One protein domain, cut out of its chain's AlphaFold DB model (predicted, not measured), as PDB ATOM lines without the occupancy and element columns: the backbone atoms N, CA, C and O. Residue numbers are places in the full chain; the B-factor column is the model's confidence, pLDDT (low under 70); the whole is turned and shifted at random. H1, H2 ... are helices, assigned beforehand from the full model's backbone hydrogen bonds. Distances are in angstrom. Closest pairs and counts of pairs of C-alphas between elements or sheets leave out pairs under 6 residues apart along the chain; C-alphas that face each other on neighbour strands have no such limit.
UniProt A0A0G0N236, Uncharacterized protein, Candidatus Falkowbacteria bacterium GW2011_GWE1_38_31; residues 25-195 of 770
ATOM      1  N   ASN A  25     177.231 149.532 145.971       68.50
ATOM      2  CA  ASN A  25     176.624 148.718 144.913       68.50
ATOM      3  C   ASN A  25     175.179 148.322 145.277       68.50
ATOM      4  O   ASN A  25     174.308 148.342 144.417       68.50
ATOM      5  N   LEU A  26     174.893 148.031 146.555       70.38
ATOM      6  CA  LEU A  26     173.526 147.793 147.037       70.38
ATOM      7  C   LEU A  26     172.635 149.041 146.938       70.38
ATOM      8  O   LEU A  26     171.442 148.907 146.676       70.38
ATOM      9  N   GLU A  27     173.172 150.239 147.157       75.06
ATOM     10  CA  GLU A  27     172.436 151.496 146.976       75.06
ATOM     11  C   GLU A  27     172.111 151.737 145.489       75.06
ATOM     12  O   GLU A  27     170.961 152.017 145.148       75.06
ATOM     13  N   GLU A  28     173.077 151.510 144.594       74.44
ATOM     14  CA  GLU A  28     172.901 151.605 143.137       74.44
ATOM     15  C   GLU A  28     171.926 150.552 142.583       74.44
ATOM     16  O   GLU A  28     171.020 150.897 141.821       74.44
ATOM     17  N   ASP A  29     172.022 149.292 143.018       73.62
ATOM     18  CA  ASP A  29     171.082 148.225 142.642       73.62
ATOM     19  C   ASP A  29     169.649 148.544 143.099       73.62
ATOM     20  O   ASP A  29     168.685 148.314 142.361       73.62
ATOM     21  N   ASN A  30     169.478 149.108 144.304       76.69
ATOM     22  CA  ASN A  30     168.161 149.537 144.782       76.69
ATOM     23  C   ASN A  30     167.631 150.751 144.000       76.69
ATOM     24  O   ASN A  30     166.448 150.754 143.662       76.69
ATOM     25  N   LYS A  31     168.481 151.722 143.636       78.44
ATOM     26  CA  LYS A  31     168.115 152.864 142.776       78.44
ATOM     27  C   LYS A  31     167.646 152.400 141.393       78.44
ATOM     28  O   LYS A  31     166.550 152.763 140.969       78.44
ATOM     29  N   LYS A  32     168.402 151.518 140.727       75.88
ATOM     30  CA  LYS A  32     168.016 150.920 139.431       75.88
ATOM     31  C   LYS A  32     166.693 150.164 139.520       75.88
ATOM     32  O   LYS A  32     165.825 150.300 138.662       75.88
ATOM     33  N   LYS A  33     166.508 149.384 140.585       78.44
ATOM     34  CA  LYS A  33     165.271 148.645 140.871       78.44
ATOM     35  C   LYS A  33     164.069 149.560 141.127       78.44
ATOM     36  O   LYS A  33     162.976 149.225 140.675       78.44
ATOM     37  N   GLU A  34     164.248 150.694 141.803       80.38
ATOM     38  CA  GLU A  34     163.188 151.693 141.979       80.38
ATOM     39  C   GLU A  34     162.821 152.351 140.641       80.38
ATOM     40  O   GLU A  34     161.645 152.406 140.291       80.38
ATOM     41  N   ILE A  35     163.814 152.754 139.839       75.88
ATOM     42  CA  ILE A  35     163.594 153.326 138.500       75.88
ATOM     43  C   ILE A  35     162.822 152.338 137.607       75.88
ATOM     44  O   ILE A  35     161.822 152.714 137.003       75.88
ATOM     45  N   ARG A  36     163.188 151.048 137.601       77.56
ATOM     46  CA  ARG A  36     162.448 149.982 136.888       77.56
ATOM     47  C   ARG A  36     161.017 149.786 137.399       77.56
ATOM     48  O   ARG A  36     160.126 149.499 136.603       77.56
ATOM     49  N   GLN A  37     160.768 149.959 138.698       79.06
ATOM     50  CA  GLN A  37     159.406 149.957 139.243       79.06
ATOM     51  C   GLN A  37     158.605 151.175 138.771       79.06
ATOM     52  O   GLN A  37     157.443 151.015 138.410       79.06
ATOM     53  N   GLN A  38     159.219 152.358 138.704       79.50
ATOM     54  CA  GLN A  38     158.589 153.566 138.163       79.50
ATOM     55  C   GLN A  38     158.308 153.427 136.652       79.50
ATOM     56  O   GLN A  38     157.221 153.785 136.210       79.50
ATOM     57  N   ILE A  39     159.218 152.819 135.876       76.06
ATOM     58  CA  ILE A  39     159.009 152.479 134.455       76.06
ATOM     59  C   ILE A  39     157.846 151.493 134.294       76.06
ATOM     60  O   ILE A  39     156.967 151.730 133.473       76.06
ATOM     61  N   PHE A  40     157.791 150.417 135.086       76.19
ATOM     62  CA  PHE A  40     156.676 149.462 135.043       76.19
ATOM     63  C   PHE A  40     155.333 150.111 135.415       76.19
ATOM     64  O   PHE A  40     154.326 149.839 134.765       76.19
ATOM     65  N   ILE A  41     155.314 150.980 136.432       79.19
ATOM     66  CA  ILE A  41     154.118 151.735 136.823       79.19
ATOM     67  C   ILE A  41     153.671 152.649 135.681       79.19
ATOM     68  O   ILE A  41     152.499 152.629 135.331       79.19
ATOM     69  N   GLU A  42     154.573 153.404 135.056       77.69
ATOM     70  CA  GLU A  42     154.178 154.340 134.000       77.69
ATOM     71  C   GLU A  42     153.846 153.635 132.670       77.69
ATOM     72  O   GLU A  42     152.939 154.071 131.963       77.69
ATOM     73  N   LEU A  43     154.472 152.488 132.369       71.44
ATOM     74  CA  LEU A  43     154.017 151.579 131.308       71.44
ATOM     75  C   LEU A  43     152.587 151.105 131.587       71.44
ATOM     76  O   LEU A  43     151.729 151.247 130.722       71.44
ATOM     77  N   LYS A  44     152.300 150.604 132.800       71.38
ATOM     78  CA  LYS A  44     150.939 150.212 133.206       71.38
ATOM     79  C   LYS A  44     149.957 151.381 133.050       71.38
ATOM     80  O   LYS A  44     148.875 151.176 132.506       71.38
ATOM     81  N   ASN A  45     150.347 152.581 133.484       75.25
ATOM     82  CA  ASN A  45     149.534 153.795 133.397       75.25
ATOM     83  C   ASN A  45     149.209 154.177 131.944       75.25
ATOM     84  O   ASN A  45     148.102 154.627 131.689       75.25
ATOM     85  N   ASN A  46     150.113 153.969 130.980       71.62
ATOM     86  CA  ASN A  46     149.839 154.309 129.577       71.62
ATOM     87  C   ASN A  46     148.759 153.415 128.933       71.62
ATOM     88  O   ASN A  46     148.042 153.893 128.051       71.62
ATOM     89  N   TYR A  47     148.606 152.164 129.386       65.62
ATOM     90  CA  TYR A  47     147.541 151.252 128.938       65.62
ATOM     91  C   TYR A  47     146.176 151.534 129.581       65.62
ATOM     92  O   TYR A  47     145.199 150.876 129.218       65.62
ATOM     93  N   VAL A  48     146.074 152.484 130.516       59.28
ATOM     94  CA  VAL A  48     144.806 152.856 131.154       59.28
ATOM     95  C   VAL A  48     144.518 154.357 131.078       59.28
ATOM     96  O   VAL A  48     145.412 155.165 130.842       59.28
ATOM     97  N   ASP A  49     143.252 154.751 131.213       62.38
ATOM     98  CA  ASP A  49     142.871 156.155 131.407       62.38
ATOM     99  C   ASP A  49     142.888 156.561 132.895       62.38
ATOM    100  O   ASP A  49     143.250 155.769 133.768       62.38
ATOM    101  N   GLU A  50     142.525 157.809 133.202       57.53
ATOM    102  CA  GLU A  50     142.463 158.304 134.589       57.53
ATOM    103  C   GLU A  50     141.348 157.668 135.433       57.53
ATOM    104  O   GLU A  50     141.411 157.698 136.661       57.53
ATOM    105  N   ASN A  51     140.381 157.022 134.780       49.72
ATOM    106  CA  ASN A  51     139.370 156.165 135.389       49.72
ATOM    107  C   ASN A  51     139.823 154.687 135.416       49.72
ATOM    108  O   ASN A  51     139.034 153.800 135.722       49.72
ATOM    109  N   GLU A  52     141.088 154.400 135.109       54.03
ATOM    110  CA  GLU A  52     141.690 153.077 134.941       54.03
ATOM    111  C   GLU A  52     141.093 152.162 133.831       54.03
ATOM    112  O   GLU A  52     141.317 150.944 133.866       54.03
ATOM    113  N   ASN A  53     140.336 152.656 132.847       55.75
ATOM    114  CA  ASN A  53     139.833 151.816 131.744       55.75
ATOM    115  C   ASN A  53     140.945 151.493 130.737       55.75
ATOM    116  O   ASN A  53     141.770 152.351 130.442       55.75
ATOM    117  N   LEU A  54     140.943 150.289 130.148       56.25
ATOM    118  CA  LEU A  54     141.931 149.900 129.128       56.25
ATOM    119  C   LEU A  54     141.858 150.794 127.878       56.25
ATOM    120  O   LEU A  54     140.894 150.726 127.111       56.25
ATOM    121  N   ARG A  55     142.925 151.555 127.620       60.66
ATOM    122  CA  ARG A  55     143.102 152.347 126.398       60.66
ATOM    123  C   ARG A  55     143.540 151.445 125.248       60.66
ATOM    124  O   ARG A  55     144.708 151.082 125.143       60.66
ATOM    125  N   ARG A  56     142.604 151.104 124.359       47.31
ATOM    126  CA  ARG A  56     142.901 150.358 123.119       47.31
ATOM    127  C   ARG A  56     143.769 151.158 122.147       47.31
ATOM    128  O   ARG A  56     144.600 150.580 121.458       47.31
ATOM    129  N   ASP A  57     143.596 152.474 122.160       45.38
ATOM    130  CA  ASP A  57     144.273 153.421 121.274       45.38
ATOM    131  C   ASP A  57     145.739 153.681 121.706       45.38
ATOM    132  O   ASP A  57     146.508 154.262 120.949       45.38
ATOM    133  N   ASN A  58     146.137 153.196 122.897       44.75
ATOM    134  CA  ASN A  58     147.493 153.256 123.468       44.75
ATOM    135  C   ASN A  58     148.189 151.873 123.509       44.75
ATOM    136  O   ASN A  58     148.971 151.588 124.419       44.75
ATOM    137  N   ALA A  59     147.952 150.997 122.528       43.84
ATOM    138  CA  ALA A  59     149.008 150.041 122.180       43.84
ATOM    139  C   ALA A  59     150.259 150.824 121.717       43.84
ATOM    140  O   ALA A  59     150.137 151.965 121.262       43.84
ATOM    141  N   LEU A  60     151.459 150.244 121.816       41.12
ATOM    142  CA  LEU A  60     152.682 150.872 121.281       41.12
ATOM    143  C   LEU A  60     152.683 150.767 119.745       41.12
ATOM    144  O   LEU A  60     153.379 149.939 119.171       41.12
ATOM    145  N   TYR A  61     151.828 151.560 119.093       36.84
ATOM    146  CA  TYR A  61     151.509 151.433 117.672       36.84
ATOM    147  C   TYR A  61     152.487 152.218 116.787       36.84
ATOM    148  O   TYR A  61     152.579 153.445 116.869       36.84
ATOM    149  N   CYS A  62     153.186 151.509 115.901       34.31
ATOM    150  CA  CYS A  62     154.200 152.060 115.005       34.31
ATOM    151  C   CYS A  62     153.642 152.285 113.580       34.31
ATOM    152  O   CYS A  62     153.974 151.558 112.649       34.31
ATOM    153  N   GLY A  63     152.798 153.312 113.403       28.36
ATOM    154  CA  GLY A  63     152.188 153.702 112.108       28.36
ATOM    155  C   GLY A  63     150.719 153.271 111.953       28.36
ATOM    156  O   GLY A  63     150.195 152.558 112.803       28.36
ATOM    157  N   ILE A  64     149.965 153.678 110.920       31.48
ATOM    158  CA  ILE A  64     150.296 154.321 109.621       31.48
ATOM    159  C   ILE A  64     149.076 155.189 109.197       31.48
ATOM    160  O   ILE A  64     147.955 154.691 109.269       31.48
ATOM    161  N   ASP A  65     149.135 156.433 108.693       33.03
ATOM    162  CA  ASP A  65     150.221 157.435 108.597       33.03
ATOM    163  C   ASP A  65     149.678 158.803 109.138       33.03
ATOM    164  O   ASP A  65     149.267 158.811 110.292       33.03
ATOM    165  N   VAL A  66     149.548 159.985 108.502       30.53
ATOM    166  CA  VAL A  66     149.813 160.509 107.142       30.53
ATOM    167  C   VAL A  66     150.573 161.844 107.225       30.53
ATOM    168  O   VAL A  66     149.959 162.890 107.428       30.53
ATOM    169  N   GLY A  67     151.883 161.817 106.956       33.00
ATOM    170  CA  GLY A  67     152.707 163.005 106.674       33.00
ATOM    171  C   GLY A  67     153.315 163.759 107.875       33.00
ATOM    172  O   GLY A  67     152.610 164.359 108.674       33.00
ATOM    173  N   GLU A  68     154.652 163.835 107.871       33.56
ATOM    174  CA  GLU A  68     155.542 164.643 108.735       33.56
ATOM    175  C   GLU A  68     155.675 164.229 110.227       33.56
ATOM    176  O   GLU A  68     154.819 164.481 111.065       33.56
ATOM    177  N   TYR A  69     156.862 163.689 110.555       36.72
ATOM    178  CA  TYR A  69     157.428 163.414 111.893       36.72
ATOM    179  C   TYR A  69     156.684 162.437 112.823       36.72
ATOM    180  O   TYR A  69     155.910 162.815 113.701       36.72
ATOM    181  N   TYR A  70     157.084 161.164 112.740       42.44
ATOM    182  CA  TYR A  70     156.779 160.140 113.740       42.44
ATOM    183  C   TYR A  70     157.438 160.447 115.097       42.44
ATOM    184  O   TYR A  70     158.647 160.665 115.184       42.44
ATOM    185  N   LYS A  71     156.656 160.330 116.174       40.78
ATOM    186  CA  LYS A  71     157.132 160.037 117.533       40.78
ATOM    187  C   LYS A  71     156.166 159.040 118.184       40.78
ATOM    188  O   LYS A  71     154.981 159.361 118.272       40.78
ATOM    189  N   PRO A  72     156.628 157.882 118.687       43.03
ATOM    190  CA  PRO A  72     155.815 157.045 119.562       43.03
ATOM    191  C   PRO A  72     155.425 157.832 120.816       43.03
ATOM    192  O   PRO A  72     156.266 158.537 121.382       43.03
ATOM    193  N   ILE A  73     154.193 157.669 121.304       45.56
ATOM    194  CA  ILE A  73     153.737 158.276 122.568       45.56
ATOM    195  C   ILE A  73     154.230 157.434 123.761       45.56
ATOM    196  O   ILE A  73     153.482 156.996 124.634       45.56
ATOM    197  N   ILE A  74     155.546 157.221 123.806       53.00
ATOM    198  CA  ILE A  74     156.261 156.945 125.049       53.00
ATOM    199  C   ILE A  74     156.138 158.234 125.859       53.00
ATOM    200  O   ILE A  74     156.688 159.261 125.462       53.00
ATOM    201  N   SER A  75     155.379 158.217 126.958       59.72
ATOM    202  CA  SER A  75     155.190 159.425 127.769       59.72
ATOM    203  C   SER A  75     156.546 159.985 128.217       59.72
ATOM    204  O   SER A  75     157.447 159.217 128.563       59.72
ATOM    205  N   ASP A  76     156.707 161.317 128.238       63.25
ATOM    206  CA  ASP A  76     158.003 161.963 128.534       63.25
ATOM    207  C   ASP A  76     158.622 161.452 129.845       63.25
ATOM    208  O   ASP A  76     159.837 161.339 129.976       63.25
ATOM    209  N   LYS A  77     157.780 161.072 130.813       66.00
ATOM    210  CA  LYS A  77     158.192 160.424 132.061       66.00
ATOM    211  C   LYS A  77     158.911 159.090 131.833       66.00
ATOM    212  O   LYS A  77     159.922 158.874 132.489       66.00
ATOM    213  N   ILE A  78     158.432 158.204 130.952       63.34
ATOM    214  CA  ILE A  78     159.123 156.940 130.642       63.34
ATOM    215  C   ILE A  78     160.473 157.236 129.996       63.34
ATOM    216  O   ILE A  78     161.465 156.663 130.433       63.34
ATOM    217  N   ALA A  79     160.543 158.166 129.040       64.50
ATOM    218  CA  ALA A  79     161.815 158.570 128.436       64.50
ATOM    219  C   ALA A  79     162.792 159.142 129.488       64.50
ATOM    220  O   ALA A  79     163.943 158.724 129.565       64.50
ATOM    221  N   ILE A  80     162.319 160.021 130.379       72.50
ATOM    222  CA  ILE A  80     163.106 160.587 131.490       72.50
ATOM    223  C   ILE A  80     163.549 159.513 132.496       72.50
ATOM    224  O   ILE A  80     164.658 159.584 133.024       72.50
ATOM    225  N   LEU A  81     162.696 158.534 132.811       71.12
ATOM    226  CA  LEU A  81     163.032 157.430 133.714       71.12
ATOM    227  C   LEU A  81     164.016 156.451 133.069       71.12
ATOM    228  O   LEU A  81     164.915 155.966 133.751       71.12
ATOM    229  N   TRP A  82     163.879 156.198 131.768       66.06
ATOM    230  CA  TRP A  82     164.788 155.342 131.018       66.06
ATOM    231  C   TRP A  82     166.165 155.981 130.851       66.06
ATOM    232  O   TRP A  82     167.169 155.330 131.119       66.06
ATOM    233  N   ASN A  83     166.237 157.271 130.519       67.50
ATOM    234  CA  ASN A  83     167.518 157.965 130.382       67.50
ATOM    235  C   ASN A  83     168.274 157.999 131.722       67.50
ATOM    236  O   ASN A  83     169.447 157.653 131.749       67.50
ATOM    237  N   LYS A  84     167.586 158.210 132.858       72.69
ATOM    238  CA  LYS A  84     168.184 158.035 134.201       72.69
ATOM    239  C   LYS A  84     168.723 156.622 134.467       72.69
ATOM    240  O   LYS A  84     169.626 156.469 135.286       72.69
ATOM    241  N   LEU A  85     168.141 155.594 133.845       69.31
ATOM    242  CA  LEU A  85     168.617 154.215 133.956       69.31
ATOM    243  C   LEU A  85     169.849 153.985 133.062       69.31
ATOM    244  O   LEU A  85     170.787 153.328 133.504       69.31
ATOM    245  N   LEU A  86     169.869 154.554 131.849       65.38
ATOM    246  CA  LEU A  86     171.018 154.534 130.934       65.38
ATOM    247  C   LEU A  86     172.224 155.298 131.508       65.38
ATOM    248  O   LEU A  86     173.337 154.767 131.476       65.38
ATOM    249  N   ASP A  87     171.994 156.466 132.120       69.19
ATOM    250  CA  ASP A  87     172.995 157.237 132.873       69.19
ATOM    251  C   ASP A  87     173.654 156.351 133.950       69.19
ATOM    252  O   ASP A  87     174.878 156.233 134.022       69.19
ATOM    253  N   ASP A  88     172.840 155.646 134.749       65.81
ATOM    254  CA  ASP A  88     173.311 154.701 135.772       65.81
ATOM    255  C   ASP A  88     173.991 153.441 135.180       65.81
ATOM    256  O   ASP A  88     174.606 152.664 135.921       65.81
ATOM    257  N   TYR A  89     173.878 153.183 133.874       60.00
ATOM    258  CA  TYR A  89     174.604 152.122 133.162       60.00
ATOM    259  C   TYR A  89     175.893 152.600 132.483       60.00
ATOM    260  O   TYR A  89     176.657 151.754 132.017       60.00
ATOM    261  N   ASN A  90     176.183 153.906 132.504       62.94
ATOM    262  CA  ASN A  90     177.397 154.494 131.937       62.94
ATOM    263  C   ASN A  90     177.560 154.166 130.434       62.94
ATOM    264  O   ASN A  90     178.658 153.861 129.961       62.94
ATOM    265  N   ILE A  91     176.438 154.193 129.708       59.44
ATOM    266  CA  ILE A  91     176.367 154.133 128.244       59.44
ATOM    267  C   ILE A  91     176.522 155.574 127.740       59.44
ATOM    268  O   ILE A  91     175.791 156.450 128.197       59.44
ATOM    269  N   ASP A  92     177.496 155.822 126.858       48.84
ATOM    270  CA  ASP A  92     177.805 157.173 126.366       48.84
ATOM    271  C   ASP A  92     176.644 157.793 125.547       48.84
ATOM    272  O   ASP A  92     175.710 157.103 125.139       48.84
ATOM    273  N   GLU A  93     176.708 159.117 125.370       49.81
ATOM    274  CA  GLU A  93     175.583 160.041 125.134       49.81
ATOM    275  C   GLU A  93     174.521 159.631 124.088       49.81
ATOM    276  O   GLU A  93     174.800 159.080 123.023       49.81
ATOM    277  N   TRP A  94     173.270 160.009 124.390       46.47
ATOM    278  CA  TRP A  94     172.118 159.976 123.481       46.47
ATOM    279  C   TRP A  94     172.407 160.826 122.229       46.47
ATOM    280  O   TRP A  94     172.409 162.054 122.299       46.47
ATOM    281  N   ASP A  95     172.629 160.182 121.084       47.59
ATOM    282  CA  ASP A  95     172.727 160.873 119.794       47.59
ATOM    283  C   ASP A  95     171.316 161.294 119.334       47.59
ATOM    284  O   ASP A  95     170.400 160.463 119.280       47.59
ATOM    285  N   GLU A  96     171.100 162.581 119.052       53.16
ATOM    286  CA  GLU A  96     169.762 163.112 118.741       53.16
ATOM    287  C   GLU A  96     169.291 162.741 117.315       53.16
ATOM    288  O   GLU A  96     168.092 162.800 117.025       53.16
ATOM    289  N   ASP A  97     170.196 162.293 116.434       48.97
ATOM    290  CA  ASP A  97     169.906 162.022 115.018       48.97
ATOM    291  C   ASP A  97     169.253 160.637 114.751       48.97
ATOM    292  O   ASP A  97     169.852 159.673 114.270       48.97
ATOM    293  N   ASN A  98     167.936 160.595 114.980       45.59
ATOM    294  CA  ASN A  98     166.905 159.778 114.305       45.59
ATOM    295  C   ASN A  98     166.910 158.228 114.348       45.59
ATOM    296  O   ASN A  98     165.837 157.667 114.137       45.59
ATOM    297  N   ASN A  99     167.992 157.506 114.661       49.38
ATOM    298  CA  ASN A  99     167.949 156.021 114.707       49.38
ATOM    299  C   ASN A  99     167.701 155.419 116.111       49.38
ATOM    300  O   ASN A  99     167.536 154.208 116.261       49.38
ATOM    301  N   ASN A 100     167.662 156.236 117.167       52.75
ATOM    302  CA  ASN A 100     167.792 155.727 118.539       52.75
ATOM    303  C   ASN A 100     166.536 155.110 119.183       52.75
ATOM    304  O   ASN A 100     166.644 154.550 120.271       52.75
ATOM    305  N   ILE A 101     165.375 155.102 118.520       51.00
ATOM    306  CA  ILE A 101     164.190 154.379 119.028       51.00
ATOM    307  C   ILE A 101     164.366 152.855 118.881       51.00
ATOM    308  O   ILE A 101     164.000 152.106 119.787       51.00
ATOM    309  N   GLN A 102     165.030 152.393 117.814       49.34
ATOM    310  CA  GLN A 102     165.372 150.973 117.641       49.34
ATOM    311  C   GLN A 102     166.334 150.511 118.756       49.34
ATOM    312  O   GLN A 102     166.141 149.472 119.391       49.34
ATOM    313  N   ASN A 103     167.329 151.352 119.072       52.41
ATOM    314  CA  ASN A 103     168.259 151.142 120.185       52.41
ATOM    315  C   ASN A 103     167.572 151.227 121.560       52.41
ATOM    316  O   ASN A 103     167.960 150.504 122.478       52.41
ATOM    317  N   PHE A 104     166.559 152.080 121.729       55.34
ATOM    318  CA  PHE A 104     165.778 152.192 122.965       55.34
ATOM    319  C   PHE A 104     165.056 150.877 123.281       55.34
ATOM    320  O   PHE A 104     165.254 150.329 124.367       55.34
ATOM    321  N   PHE A 105     164.311 150.312 122.323       52.78
ATOM    322  CA  PHE A 105     163.664 149.012 122.519       52.78
ATOM    323  C   PHE A 105     164.684 147.884 122.701       52.78
ATOM    324  O   PHE A 105     164.577 147.151 123.681       52.78
ATOM    325  N   GLY A 106     165.727 147.800 121.865       55.50
ATOM    326  CA  GLY A 106     166.770 146.772 122.007       55.50
ATOM    327  C   GLY A 106     167.468 146.767 123.378       55.50
ATOM    328  O   GLY A 106     167.762 145.703 123.920       55.50
ATOM    329  N   ASN A 107     167.674 147.938 123.997       56.16
ATOM    330  CA  ASN A 107     168.253 148.034 125.343       56.16
ATOM    331  C   ASN A 107     167.234 147.788 126.473       56.16
ATOM    332  O   ASN A 107     167.601 147.192 127.485       56.16
ATOM    333  N   ILE A 108     165.959 148.175 126.312       56.91
ATOM    334  CA  ILE A 108     164.869 147.782 127.234       56.91
ATOM    335  C   ILE A 108     164.743 146.261 127.309       56.91
ATOM    336  O   ILE A 108     164.554 145.681 128.379       56.91
ATOM    337  N   VAL A 109     164.844 145.619 126.152       55.44
ATOM    338  CA  VAL A 109     164.499 144.215 125.940       55.44
ATOM    339  C   VAL A 109     165.519 143.241 126.529       55.44
ATOM    340  O   VAL A 109     165.185 142.105 126.861       55.44
ATOM    341  N   LEU A 110     166.752 143.696 126.749       56.03
ATOM    342  CA  LEU A 110     167.785 142.918 127.431       56.03
ATOM    343  C   LEU A 110     167.758 143.082 128.965       56.03
ATOM    344  O   LEU A 110     168.506 142.385 129.662       56.03
ATOM    345  N   ASP A 111     166.889 143.940 129.523       71.75
ATOM    346  CA  ASP A 111     166.758 144.107 130.973       71.75
ATOM    347  C   ASP A 111     165.988 142.942 131.622       71.75
ATOM    348  O   ASP A 111     164.769 142.952 131.833       71.75
ATOM    349  N   LYS A 112     166.758 141.927 132.021       71.75
ATOM    350  CA  LYS A 112     166.270 140.736 132.723       71.75
ATOM    351  C   LYS A 112     165.548 141.043 134.036       71.75
ATOM    352  O   LYS A 112     164.682 140.258 134.415       71.75
ATOM    353  N   ASP A 113     165.830 142.160 134.711       75.12
ATOM    354  CA  ASP A 113     165.100 142.527 135.928       75.12
ATOM    355  C   ASP A 113     163.721 143.114 135.603       75.12
ATOM    356  O   ASP A 113     162.773 142.868 136.350       75.12
ATOM    357  N   LEU A 114     163.567 143.825 134.476       74.50
ATOM    358  CA  LEU A 114     162.258 144.259 133.973       74.50
ATOM    359  C   LEU A 114     161.421 143.055 133.512       74.50
ATOM    360  O   LEU A 114     160.252 142.946 133.882       74.50
ATOM    361  N   VAL A 115     162.029 142.093 132.807       74.81
ATOM    362  CA  VAL A 115     161.389 140.807 132.461       74.81
ATOM    363  C   VAL A 115     160.982 140.036 133.722       74.81
ATOM    364  O   VAL A 115     159.854 139.545 133.818       74.81
ATOM    365  N   CYS A 116     161.847 139.966 134.738       81.06
ATOM    366  CA  CYS A 116     161.507 139.362 136.026       81.06
ATOM    367  C   CYS A 116     160.412 140.136 136.777       81.06
ATOM    368  O   CYS A 116     159.597 139.505 137.448       81.06
ATOM    369  N   LEU A 117     160.348 141.466 136.664       81.06
ATOM    370  CA  LEU A 117     159.296 142.292 137.261       81.06
ATOM    371  C   LEU A 117     157.941 142.049 136.577       81.06
ATOM    372  O   LEU A 117     156.950 141.834 137.274       81.06
ATOM    373  N   LEU A 118     157.913 141.981 135.243       81.31
ATOM    374  CA  LEU A 118     156.736 141.611 134.451       81.31
ATOM    375  C   LEU A 118     156.250 140.196 134.803       81.31
ATOM    376  O   LEU A 118     155.108 140.040 135.239       81.31
ATOM    377  N   LYS A 119     157.126 139.176 134.740       83.06
ATOM    378  CA  LYS A 119     156.794 137.796 135.161       83.06
ATOM    379  C   LYS A 119     156.299 137.748 136.613       83.06
ATOM    380  O   LYS A 119     155.337 137.041 136.909       83.06
ATOM    381  N   LYS A 120     156.910 138.507 137.530       84.94
ATOM    382  CA  LYS A 120     156.513 138.539 138.946       84.94
ATOM    383  C   LYS A 120     155.123 139.143 139.146       84.94
ATOM    384  O   LYS A 120     154.315 138.522 139.830       84.94
ATOM    385  N   ASN A 121     154.845 140.318 138.582       82.06
ATOM    386  CA  ASN A 121     153.532 140.961 138.711       82.06
ATOM    387  C   ASN A 121     152.436 140.114 138.050       82.06
ATOM    388  O   ASN A 121     151.350 139.985 138.601       82.06
ATOM    389  N   PHE A 122     152.746 139.451 136.934       84.44
ATOM    390  CA  PHE A 122     151.824 138.533 136.273       84.44
ATOM    391  C   PHE A 122     151.491 137.281 137.108       84.44
ATOM    392  O   PHE A 122     150.357 136.803 137.092       84.44
ATOM    393  N   ILE A 123     152.468 136.729 137.835       84.12
ATOM    394  CA  ILE A 123     152.294 135.510 138.643       84.12
ATOM    395  C   ILE A 123     151.718 135.818 140.041       84.12
ATOM    396  O   ILE A 123     151.044 134.957 140.613       84.12
ATOM    397  N   ASP A 124     151.923 137.023 140.596       85.62
ATOM    398  CA  ASP A 124     151.467 137.379 141.951       85.62
ATOM    399  C   ASP A 124     149.959 137.138 142.116       85.62
ATOM    400  O   ASP A 124     149.120 137.728 141.435       85.62
ATOM    401  N   LYS A 125     149.595 136.264 143.060       82.56
ATOM    402  CA  LYS A 125     148.207 135.860 143.339       82.56
ATOM    403  C   LYS A 125     147.338 136.991 143.908       82.56
ATOM    404  O   LYS A 125     146.149 136.780 144.122       82.56
ATOM    405  N   LYS A 126     147.919 138.171 144.155       85.75
ATOM    406  CA  LYS A 126     147.217 139.420 144.479       85.75
ATOM    407  C   LYS A 126     146.977 140.329 143.273       85.75
ATOM    408  O   LYS A 126     146.102 141.182 143.365       85.75
ATOM    409  N   ALA A 127     147.740 140.183 142.188       83.81
ATOM    410  CA  ALA A 127     147.490 140.920 140.955       83.81
ATOM    411  C   ALA A 127     146.204 140.390 140.315       83.81
ATOM    412  O   ALA A 127     146.059 139.178 140.111       83.81
ATOM    413  N   ASP A 128     145.270 141.293 140.031       84.00
ATOM    414  CA  ASP A 128     143.982 140.936 139.452       84.00
ATOM    415  C   ASP A 128     144.094 140.594 137.951       84.00
ATOM    416  O   ASP A 128     145.172 140.581 137.351       84.00
ATOM    417  N   LEU A 129     142.962 140.263 137.328       81.75
ATOM    418  CA  LEU A 129     142.933 139.884 135.915       81.75
ATOM    419  C   LEU A 129     143.242 141.060 134.965       81.75
ATOM    420  O   LEU A 129     143.769 140.828 133.879       81.75
ATOM    421  N   LYS A 130     142.937 142.298 135.370       81.88
ATOM    422  CA  LYS A 130     143.147 143.531 134.599       81.88
ATOM    423  C   LYS A 130     144.641 143.849 134.551       81.88
ATOM    424  O   LYS A 130     145.199 143.944 133.461       81.88
ATOM    425  N   ASP A 131     145.311 143.858 135.702       83.00
ATOM    426  CA  ASP A 131     146.764 144.044 135.827       83.00
ATOM    427  C   ASP A 131     147.557 142.991 135.051       83.00
ATOM    428  O   ASP A 131     148.507 143.315 134.332       83.00
ATOM    429  N   ARG A 132     147.146 141.722 135.150       88.00
ATOM    430  CA  ARG A 132     147.772 140.621 134.408       88.00
ATOM    431  C   ARG A 132     147.606 140.782 132.894       88.00
ATOM    432  O   ARG A 132     148.571 140.580 132.163       88.00
ATOM    433  N   ILE A 133     146.426 141.188 132.421       83.75
ATOM    434  CA  ILE A 133     146.179 141.420 130.989       83.75
ATOM    435  C   ILE A 133     146.903 142.675 130.482       83.75
ATOM    436  O   ILE A 133     147.431 142.637 129.372       83.75
ATOM    437  N   ILE A 134     147.050 143.734 131.285       81.31
ATOM    438  CA  ILE A 134     147.942 144.860 130.953       81.31
ATOM    439  C   ILE A 134     149.381 144.353 130.776       81.31
ATOM    440  O   ILE A 134     149.993 144.622 129.746       81.31
ATOM    441  N   CYS A 135     149.895 143.534 131.703       85.00
ATOM    442  CA  CYS A 135     151.229 142.935 131.570       85.00
ATOM    443  C   CYS A 135     151.374 142.084 130.291       85.00
ATOM    444  O   CYS A 135     152.409 142.163 129.635       85.00
ATOM    445  N   THR A 136     150.353 141.314 129.891       86.81
ATOM    446  CA  THR A 136     150.358 140.588 128.605       86.81
ATOM    447  C   THR A 136     150.437 141.527 127.401       86.81
ATOM    448  O   THR A 136     151.209 141.247 126.490       86.81
ATOM    449  N   ASN A 137     149.676 142.628 127.381       83.44
ATOM    450  CA  ASN A 137     149.717 143.584 126.266       83.44
ATOM    451  C   ASN A 137     151.070 144.309 126.198       83.44
ATOM    452  O   ASN A 137     151.638 144.386 125.116       83.44
ATOM    453  N   VAL A 138     151.637 144.722 127.339       82.56
ATOM    454  CA  VAL A 138     153.005 145.273 127.419       82.56
ATOM    455  C   VAL A 138     154.027 144.292 126.829       82.56
ATOM    456  O   VAL A 138     154.858 144.683 126.019       82.56
ATOM    457  N   ILE A 139     153.962 143.006 127.197       84.62
ATOM    458  CA  ILE A 139     154.885 141.984 126.674       84.62
ATOM    459  C   ILE A 139     154.671 141.746 125.168       84.62
ATOM    460  O   ILE A 139     155.661 141.629 124.446       84.62
ATOM    461  N   ARG A 140     153.416 141.692 124.691       86.38
ATOM    462  CA  ARG A 140     153.098 141.553 123.259       86.38
ATOM    463  C   ARG A 140     153.648 142.726 122.465       86.38
ATOM    464  O   ARG A 140     154.317 142.503 121.472       86.38
ATOM    465  N   ASP A 141     153.379 143.954 122.886       83.44
ATOM    466  CA  ASP A 141     153.712 145.126 122.078       83.44
ATOM    467  C   ASP A 141     155.226 145.385 122.067       83.44
ATOM    468  O   ASP A 141     155.765 145.813 121.052       83.44
ATOM    469  N   ILE A 142     155.941 145.001 123.134       81.94
ATOM    470  CA  ILE A 142     157.406 144.889 123.107       81.94
ATOM    471  C   ILE A 142     157.863 143.820 122.095       81.94
ATOM    472  O   ILE A 142     158.773 144.083 121.314       81.94
ATOM    473  N   ALA A 143     157.242 142.634 122.070       83.75
ATOM    474  CA  ALA A 143     157.583 141.585 121.104       83.75
ATOM    475  C   ALA A 143     157.295 142.007 119.651       83.75
ATOM    476  O   ALA A 143     158.126 141.774 118.780       83.75
ATOM    477  N   ASN A 144     156.168 142.674 119.401       82.69
ATOM    478  CA  ASN A 144     155.810 143.203 118.087       82.69
ATOM    479  C   ASN A 144     156.809 144.277 117.642       82.69
ATOM    480  O   ASN A 144     157.352 144.180 116.546       82.69
ATOM    481  N   SER A 145     157.133 145.235 118.517       80.06
ATOM    482  CA  SER A 145     158.107 146.278 118.195       80.06
ATOM    483  C   SER A 145     159.511 145.716 117.954       80.06
ATOM    484  O   SER A 145     160.249 146.234 117.126       80.06
ATOM    485  N   LEU A 146     159.891 144.600 118.585       80.69
ATOM    486  CA  LEU A 146     161.137 143.901 118.244       80.69
ATOM    487  C   LEU A 146     161.124 143.288 116.838       80.69
ATOM    488  O   LEU A 146     162.163 143.277 116.183       80.69
ATOM    489  N   VAL A 147     159.978 142.802 116.355       81.50
ATOM    490  CA  VAL A 147     159.836 142.313 114.971       81.50
ATOM    491  C   VAL A 147     159.903 143.469 113.971       81.50
ATOM    492  O   VAL A 147     160.585 143.356 112.960       81.50
ATOM    493  N   GLU A 148     159.295 144.613 114.289       80.69
ATOM    494  CA  GLU A 148     159.370 145.852 113.491       80.69
ATOM    495  C   GLU A 148     160.788 146.465 113.413       80.69
ATOM    496  O   GLU A 148     161.001 147.432 112.683       80.69
ATOM    497  N   ASN A 149     161.753 145.939 114.177       77.69
ATOM    498  CA  ASN A 149     163.119 146.454 114.298       77.69
ATOM    499  C   ASN A 149     164.206 145.390 114.010       77.69
ATOM    500  O   ASN A 149     165.333 145.540 114.483       77.69
ATOM    501  N   ASP A 150     163.883 144.326 113.261       83.56
ATOM    502  CA  ASP A 150     164.799 143.231 112.878       83.56
ATOM    503  C   ASP A 150     165.440 142.486 114.084       83.56
ATOM    504  O   ASP A 150     166.615 142.102 114.078       83.56
ATOM    505  N   GLN A 151     164.680 142.315 115.176       83.25
ATOM    506  CA  GLN A 151     165.110 141.643 116.417       83.25
ATOM    507  C   GLN A 151     164.223 140.437 116.778       83.25
ATOM    508  O   GLN A 151     163.959 140.159 117.953       83.25
ATOM    509  N   GLU A 152     163.800 139.655 115.781       87.81
ATOM    510  CA  GLU A 152     162.874 138.522 115.939       87.81
ATOM    511  C   GLU A 152     163.402 137.458 116.908       87.81
ATOM    512  O   GLU A 152     162.632 136.813 117.621       87.81
ATOM    513  N   HIS A 153     164.726 137.297 116.986       86.50
ATOM    514  CA  HIS A 153     165.365 136.378 117.928       86.50
ATOM    515  C   HIS A 153     165.100 136.744 119.400       86.50
ATOM    516  O   HIS A 153     164.995 135.842 120.230       86.50
ATOM    517  N   VAL A 154     164.928 138.033 119.723       83.94
ATOM    518  CA  VAL A 154     164.572 138.491 121.078       83.94
ATOM    519  C   VAL A 154     163.059 138.641 121.249       83.94
ATOM    520  O   VAL A 154     162.540 138.314 122.317       83.94
ATOM    521  N   ALA A 155     162.321 138.993 120.187       86.81
ATOM    522  CA  ALA A 155     160.857 138.877 120.168       86.81
ATOM    523  C   ALA A 155     160.419 137.446 120.534       86.81
ATOM    524  O   ALA A 155     159.521 137.238 121.351       86.81
ATOM    525  N   THR A 156     161.140 136.453 120.011       89.38
ATOM    526  CA  THR A 156     160.966 135.030 120.316       89.38
ATOM    527  C   THR A 156     161.194 134.713 121.801       89.38
ATOM    528  O   THR A 156     160.465 133.889 122.350       89.38
ATOM    529  N   GLU A 157     162.125 135.369 122.510       88.75
ATOM    530  CA  GLU A 157     162.255 135.198 123.972       88.75
ATOM    531  C   GLU A 157     161.024 135.733 124.728       88.75
ATOM    532  O   GLU A 157     160.577 135.119 125.702       88.75
ATOM    533  N   TYR A 158     160.426 136.830 124.254       87.75
ATOM    534  CA  TYR A 158     159.219 137.421 124.843       87.75
ATOM    535  C   TYR A 158     157.966 136.573 124.567       87.75
ATOM    536  O   TYR A 158     157.167 136.342 125.479       87.75
ATOM    537  N   VAL A 159     157.832 136.014 123.361       90.62
ATOM    538  CA  VAL A 159     156.766 135.056 123.013       90.62
ATOM    539  C   VAL A 159     156.917 133.743 123.791       90.62
ATOM    540  O   VAL A 159     155.942 133.265 124.371       90.62
ATOM    541  N   ASN A 160     158.136 133.206 123.917       91.81
ATOM    542  CA  ASN A 160     158.414 132.043 124.768       91.81
ATOM    543  C   ASN A 160     158.081 132.319 126.248       91.81
ATOM    544  O   ASN A 160     157.581 131.438 126.946       91.81
ATOM    545  N   MET A 161     158.287 133.549 126.734       89.81
ATOM    546  CA  MET A 161     157.818 133.965 128.059       89.81
ATOM    547  C   MET A 161     156.288 133.900 128.184       89.81
ATOM    548  O   MET A 161     155.803 133.460 129.226       89.81
ATOM    549  N   LEU A 162     155.528 134.330 127.174       91.19
ATOM    550  CA  LEU A 162     154.065 134.234 127.207       91.19
ATOM    551  C   LEU A 162     153.594 132.770 127.173       91.19
ATOM    552  O   LEU A 162     152.684 132.418 127.921       91.19
ATOM    553  N   GLU A 163     154.266 131.902 126.413       94.00
ATOM    554  CA  GLU A 163     154.036 130.451 126.430       94.00
ATOM    555  C   GLU A 163     154.327 129.799 127.795       94.00
ATOM    556  O   GLU A 163     153.545 128.970 128.264       94.00
ATOM    557  N   ASP A 164     155.438 130.151 128.453       92.38
ATOM    558  CA  ASP A 164     155.765 129.672 129.808       92.38
ATOM    559  C   ASP A 164     154.662 130.041 130.815       92.38
ATOM    560  O   ASP A 164     154.343 129.273 131.728       92.38
ATOM    561  N   LEU A 165     154.081 131.234 130.655       90.69
ATOM    562  CA  LEU A 165     152.984 131.724 131.484       90.69
ATOM    563  C   LEU A 165     151.663 131.009 131.155       90.69
ATOM    564  O   LEU A 165     150.947 130.624 132.074       90.69
ATOM    565  N   GLU A 166     151.363 130.754 129.881       92.31
ATOM    566  CA  GLU A 166     150.162 130.028 129.440       92.31
ATOM    567  C   GLU A 166     150.129 128.603 130.020       92.31
ATOM    568  O   GLU A 166     149.124 128.137 130.566       92.31
ATOM    569  N   LYS A 167     151.288 127.937 130.004       91.94
ATOM    570  CA  LYS A 167     151.485 126.576 130.523       91.94
ATOM    571  C   LYS A 167     151.551 126.513 132.056       91.94
ATOM    572  O   LYS A 167     151.496 125.421 132.626       91.94
ATOM    573  N   SER A 168     151.654 127.649 132.749       90.75
ATOM    574  CA  SER A 168     151.778 127.703 134.211       90.75
ATOM    575  C   SER A 168     150.474 127.344 134.933       90.75
ATOM    576  O   SER A 168     149.382 127.730 134.520       90.75
ATOM    577  N   LYS A 169     150.572 126.639 136.067       88.19
ATOM    578  CA  LYS A 169     149.412 126.296 136.915       88.19
ATOM    579  C   LYS A 169     148.944 127.434 137.833       88.19
ATOM    580  O   LYS A 169     147.867 127.339 138.411       88.19
ATOM    581  N   ASP A 170     149.721 128.511 137.959       86.94
ATOM    582  CA  ASP A 170     149.383 129.688 138.780       86.94
ATOM    583  C   ASP A 170     148.657 130.800 137.988       86.94
ATOM    584  O   ASP A 170     148.507 131.934 138.460       86.94
ATOM    585  N   VAL A 171     148.210 130.482 136.770       88.56
ATOM    586  CA  VAL A 171     147.587 131.410 135.820       88.56
ATOM    587  C   VAL A 171     146.118 131.015 135.607       88.56
ATOM    588  O   VAL A 171     145.862 129.894 135.166       88.56
ATOM    589  N   PRO A 172     145.144 131.898 135.925       88.25
ATOM    590  CA  PRO A 172     143.716 131.628 135.740       88.25
ATOM    591  C   PRO A 172     143.366 131.210 134.308       88.25
ATOM    592  O   PRO A 172     143.901 131.759 133.349       88.25
ATOM    593  N   TYR A 173     142.421 130.287 134.140       89.94
ATOM    594  CA  TYR A 173     142.131 129.673 132.836       89.94
ATOM    595  C   TYR A 173     141.695 130.681 131.761       89.94
ATOM    596  O   TYR A 173     142.134 130.606 130.616       89.94
ATOM    597  N   ILE A 174     140.895 131.686 132.137       88.69
ATOM    598  CA  ILE A 174     140.493 132.779 131.233       88.69
ATOM    599  C   ILE A 174     141.700 133.548 130.669       88.69
ATOM    600  O   ILE A 174     141.681 134.008 129.530       88.69
ATOM    601  N   LEU A 175     142.771 133.649 131.457       89.25
ATOM    602  CA  LEU A 175     144.015 134.302 131.080       89.25
ATOM    603  C   LEU A 175     144.904 133.387 130.229       89.25
ATOM    604  O   LEU A 175     145.622 133.894 129.376       89.25
ATOM    605  N   LYS A 176     144.805 132.058 130.374       91.62
ATOM    606  CA  LYS A 176     145.435 131.107 129.445       91.62
ATOM    607  C   LYS A 176     144.864 131.232 128.037       91.62
ATOM    608  O   LYS A 176     145.636 131.392 127.107       91.62
ATOM    609  N   ILE A 177     143.536 131.275 127.892       88.75
ATOM    610  CA  ILE A 177     142.867 131.500 126.593       88.75
ATOM    611  C   ILE A 177     143.311 132.833 125.964       88.75
ATOM    612  O   ILE A 177     143.530 132.930 124.758       88.75
ATOM    613  N   TYR A 178     143.464 133.875 126.787       88.75
ATOM    614  CA  TYR A 178     143.952 135.172 126.324       88.75
ATOM    615  C   TYR A 178     145.430 135.127 125.890       88.75
ATOM    616  O   TYR A 178     145.771 135.688 124.850       88.75
ATOM    617  N   LEU A 179     146.290 134.434 126.645       89.81
ATOM    618  CA  LEU A 179     147.697 134.215 126.300       89.81
ATOM    619  C   LEU A 179     147.865 133.372 125.031       89.81
ATOM    620  O   LEU A 179     148.620 133.777 124.164       89.81
ATOM    621  N   GLU A 180     147.145 132.258 124.901       87.94
ATOM    622  CA  GLU A 180     147.146 131.352 123.741       87.94
ATOM    623  C   GLU A 180     146.879 132.130 122.438       87.94
ATOM    624  O   GLU A 180     147.623 132.025 121.460       87.94
ATOM    625  N   ARG A 181     145.880 133.023 122.472       86.38
ATOM    626  CA  ARG A 181     145.579 133.982 121.400       86.38
ATOM    627  C   ARG A 181     146.733 134.965 121.144       86.38
ATOM    628  O   ARG A 181     147.154 135.102 120.000       86.38
ATOM    629  N   VAL A 182     147.260 135.624 122.177       86.50
ATOM    630  CA  VAL A 182     148.338 136.626 122.032       86.50
ATOM    631  C   VAL A 182     149.663 136.007 121.551       86.50
ATOM    632  O   VAL A 182     150.365 136.615 120.747       86.50
ATOM    633  N   VAL A 183     149.994 134.792 121.998       89.19
ATOM    634  CA  VAL A 183     151.136 133.998 121.514       89.19
ATOM    635  C   VAL A 183     150.970 133.688 120.030       89.19
ATOM    636  O   VAL A 183     151.922 133.850 119.274       89.19
ATOM    637  N   SER A 184     149.775 133.269 119.603       87.00
ATOM    638  CA  SER A 184     149.487 132.978 118.194       87.00
ATOM    639  C   SER A 184     149.632 134.224 117.308       87.00
ATOM    640  O   SER A 184     150.313 134.171 116.287       87.00
ATOM    641  N   GLU A 185     149.085 135.368 117.739       85.12
ATOM    642  CA  GLU A 185     149.225 136.658 117.039       85.12
ATOM    643  C   GLU A 185     150.698 137.080 116.900       85.12
ATOM    644  O   GLU A 185     151.153 137.389 115.799       85.12
ATOM    645  N   ALA A 186     151.471 137.033 117.990       86.06
ATOM    646  CA  ALA A 186     152.882 137.419 117.973       86.06
ATOM    647  C   ALA A 186     153.760 136.450 117.154       86.06
ATOM    648  O   ALA A 186     154.701 136.883 116.492       86.06
ATOM    649  N   LYS A 187     153.439 135.146 117.138       90.25
ATOM    650  CA  LYS A 187     154.104 134.171 116.256       90.25
ATOM    651  C   LYS A 187     153.838 134.440 114.787       90.25
ATOM    652  O   LYS A 187     154.782 134.436 114.013       90.25
ATOM    653  N   GLN A 188     152.585 134.692 114.407       88.81
ATOM    654  CA  GLN A 188     152.242 134.987 113.015       88.81
ATOM    655  C   GLN A 188     152.957 136.250 112.517       88.81
ATOM    656  O   GLN A 188     153.397 136.282 111.371       88.81
ATOM    657  N   LEU A 189     153.146 137.249 113.387       87.25
ATOM    658  CA  LEU A 189     153.947 138.431 113.075       87.25
ATOM    659  C   LEU A 189     155.429 138.078 112.839       87.25
ATOM    660  O   LEU A 189     155.944 138.398 111.770       87.25
ATOM    661  N   ILE A 190     156.076 137.351 113.763       88.19
ATOM    662  CA  ILE A 190     157.464 136.855 113.609       88.19
ATOM    663  C   ILE A 190     157.623 136.021 112.327       88.19
ATOM    664  O   ILE A 190     158.558 136.214 111.558       88.19
ATOM    665  N   GLU A 191     156.711 135.079 112.083       88.25
ATOM    666  CA  GLU A 191     156.751 134.212 110.903       88.25
ATOM    667  C   GLU A 191     156.557 135.007 109.603       88.25
ATOM    668  O   GLU A 191     157.119 134.625 108.579       88.25
ATOM    669  N   SER A 192     155.820 136.125 109.628       86.19
ATOM    670  CA  SER A 192     155.572 136.948 108.439       86.19
ATOM    671  C   SER A 192     156.798 137.740 107.959       86.19
ATOM    672  O   SER A 192     157.053 137.755 106.754       86.19
ATOM    673  N   THR A 193     157.610 138.322 108.854       80.81
ATOM    674  CA  THR A 193     158.826 139.066 108.448       80.81
ATOM    675  C   THR A 193     159.930 138.148 107.922       80.81
ATOM    676  O   THR A 193     160.682 138.527 107.019       80.81
ATOM    677  N   TYR A 194     159.970 136.893 108.382       70.00
ATOM    678  CA  TYR A 194     160.859 135.869 107.826       70.00
ATOM    679  C   TYR A 194     160.625 135.581 106.330       70.00
ATOM    680  O   TYR A 194     161.544 135.092 105.673       70.00
ATOM    681  N   PHE A 195     159.447 135.889 105.770       59.31
ATOM    682  CA  PHE A 195     159.179 135.728 104.332       59.31
ATOM    683  C   PHE A 195     159.540 136.957 103.488       59.31
ATOM    684  O   PHE A 195     159.952 136.789 102.342       59.31
TER     685      PHE A 195
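This is residues 25 to 195 of the 770 residues of an uncharacterized protein of Candidatus Falkowbacteria bacterium GW2011_GWE1_38_31 (UniProt A0A0G0N236). Three helices, H5, H6 and H7, lie side by side in an up-and-down bundle, their centres making a triangle, and a helical hairpin of H1 and H2 meets the bundle at H5 through the end of H1. H4 packs on both H1 and the first half of H5, H3 packs on the later part of H5, and residues 64 to 69 of a long loop stick out, as do residues 95 to 100. The printed part has 171 residues with seven named helices, H1 to H7 in order, and no named strand; the class is all helix. The whole is compact, with a radius of gyration of the C-alphas of 16.3 A and spans of 46 by 45 by 35 A.

H1, residues 25 to 46, forms a hairpin with H2, residues 76 to 87: they touch, closest at the C-alphas of Ile 39 and Ile 78, 5.9 A apart, at a shallow tilt of 22 degrees, opposite ways. H3, residues 100 to 109, touches the hub, H5, residues 129 to 147, which meets it with residues 142 to 146 alone; the closest C-alphas, of Phe 105 and Leu 146, are 7.1 A apart. H4, residues 112 to 123, touches H1 at a steep tilt of 55 degrees, with residues 113 to 118 alone, closest at the C-alphas of Arg 36 and Leu 114, 6.4 A. H4 and H5 form a hairpin at a shallow tilt of 34.6 degrees, only just short of steep; the C-alphas of Phe 122 and Arg 132 come closest, 4.9 A. H1 touches H5 with residues 43 to 44 alone, about perpendicular at 82 degrees, closest at the C-alphas of Lys 44 and Ile 134, 6.5 A. H5 and H6, residues 152 to 166, form a hairpin at 21 degrees, a shallow tilt; the C-alphas of Ala 143 and Ala 155 come closest, 4.4 A. H7, residues 173 to 195, touches H5 at 7 degrees, the same way, closest at the C-alphas of Val 147 and Ile 190, 6.1 A. H6 and H7 form a hairpin too, closest at the C-alphas of Glu 166 and Lys 176, 4.8 A. H2 and H7 are apart. In H1 to H5 every O i to N i+4 pair is within hydrogen-bond range; in H6 10 of 11 are, in H7 17 of 19.

H1 begins at C-alpha 25, (176.624, 148.718, 144.913), and is 31.4 A long. H5 is 27.0 A long, H6 20.4 A and H7 33.8 A, ending at C-alpha 195, (159.179, 135.728, 104.332). H2, H3 and H4 measure 16.3, 14.1 and 16.1 A.

The C-alphas of Leu 26 and Val 66 are the two farthest apart, 48.1 A. The printed part has no cut. The links H1 to H2 and H2 to H3 are long, 29 and 12 residues. The mean pLDDT of the printed part is 71.6, and 63 residues are under 70, among them 47 to 79 and 85 to 110.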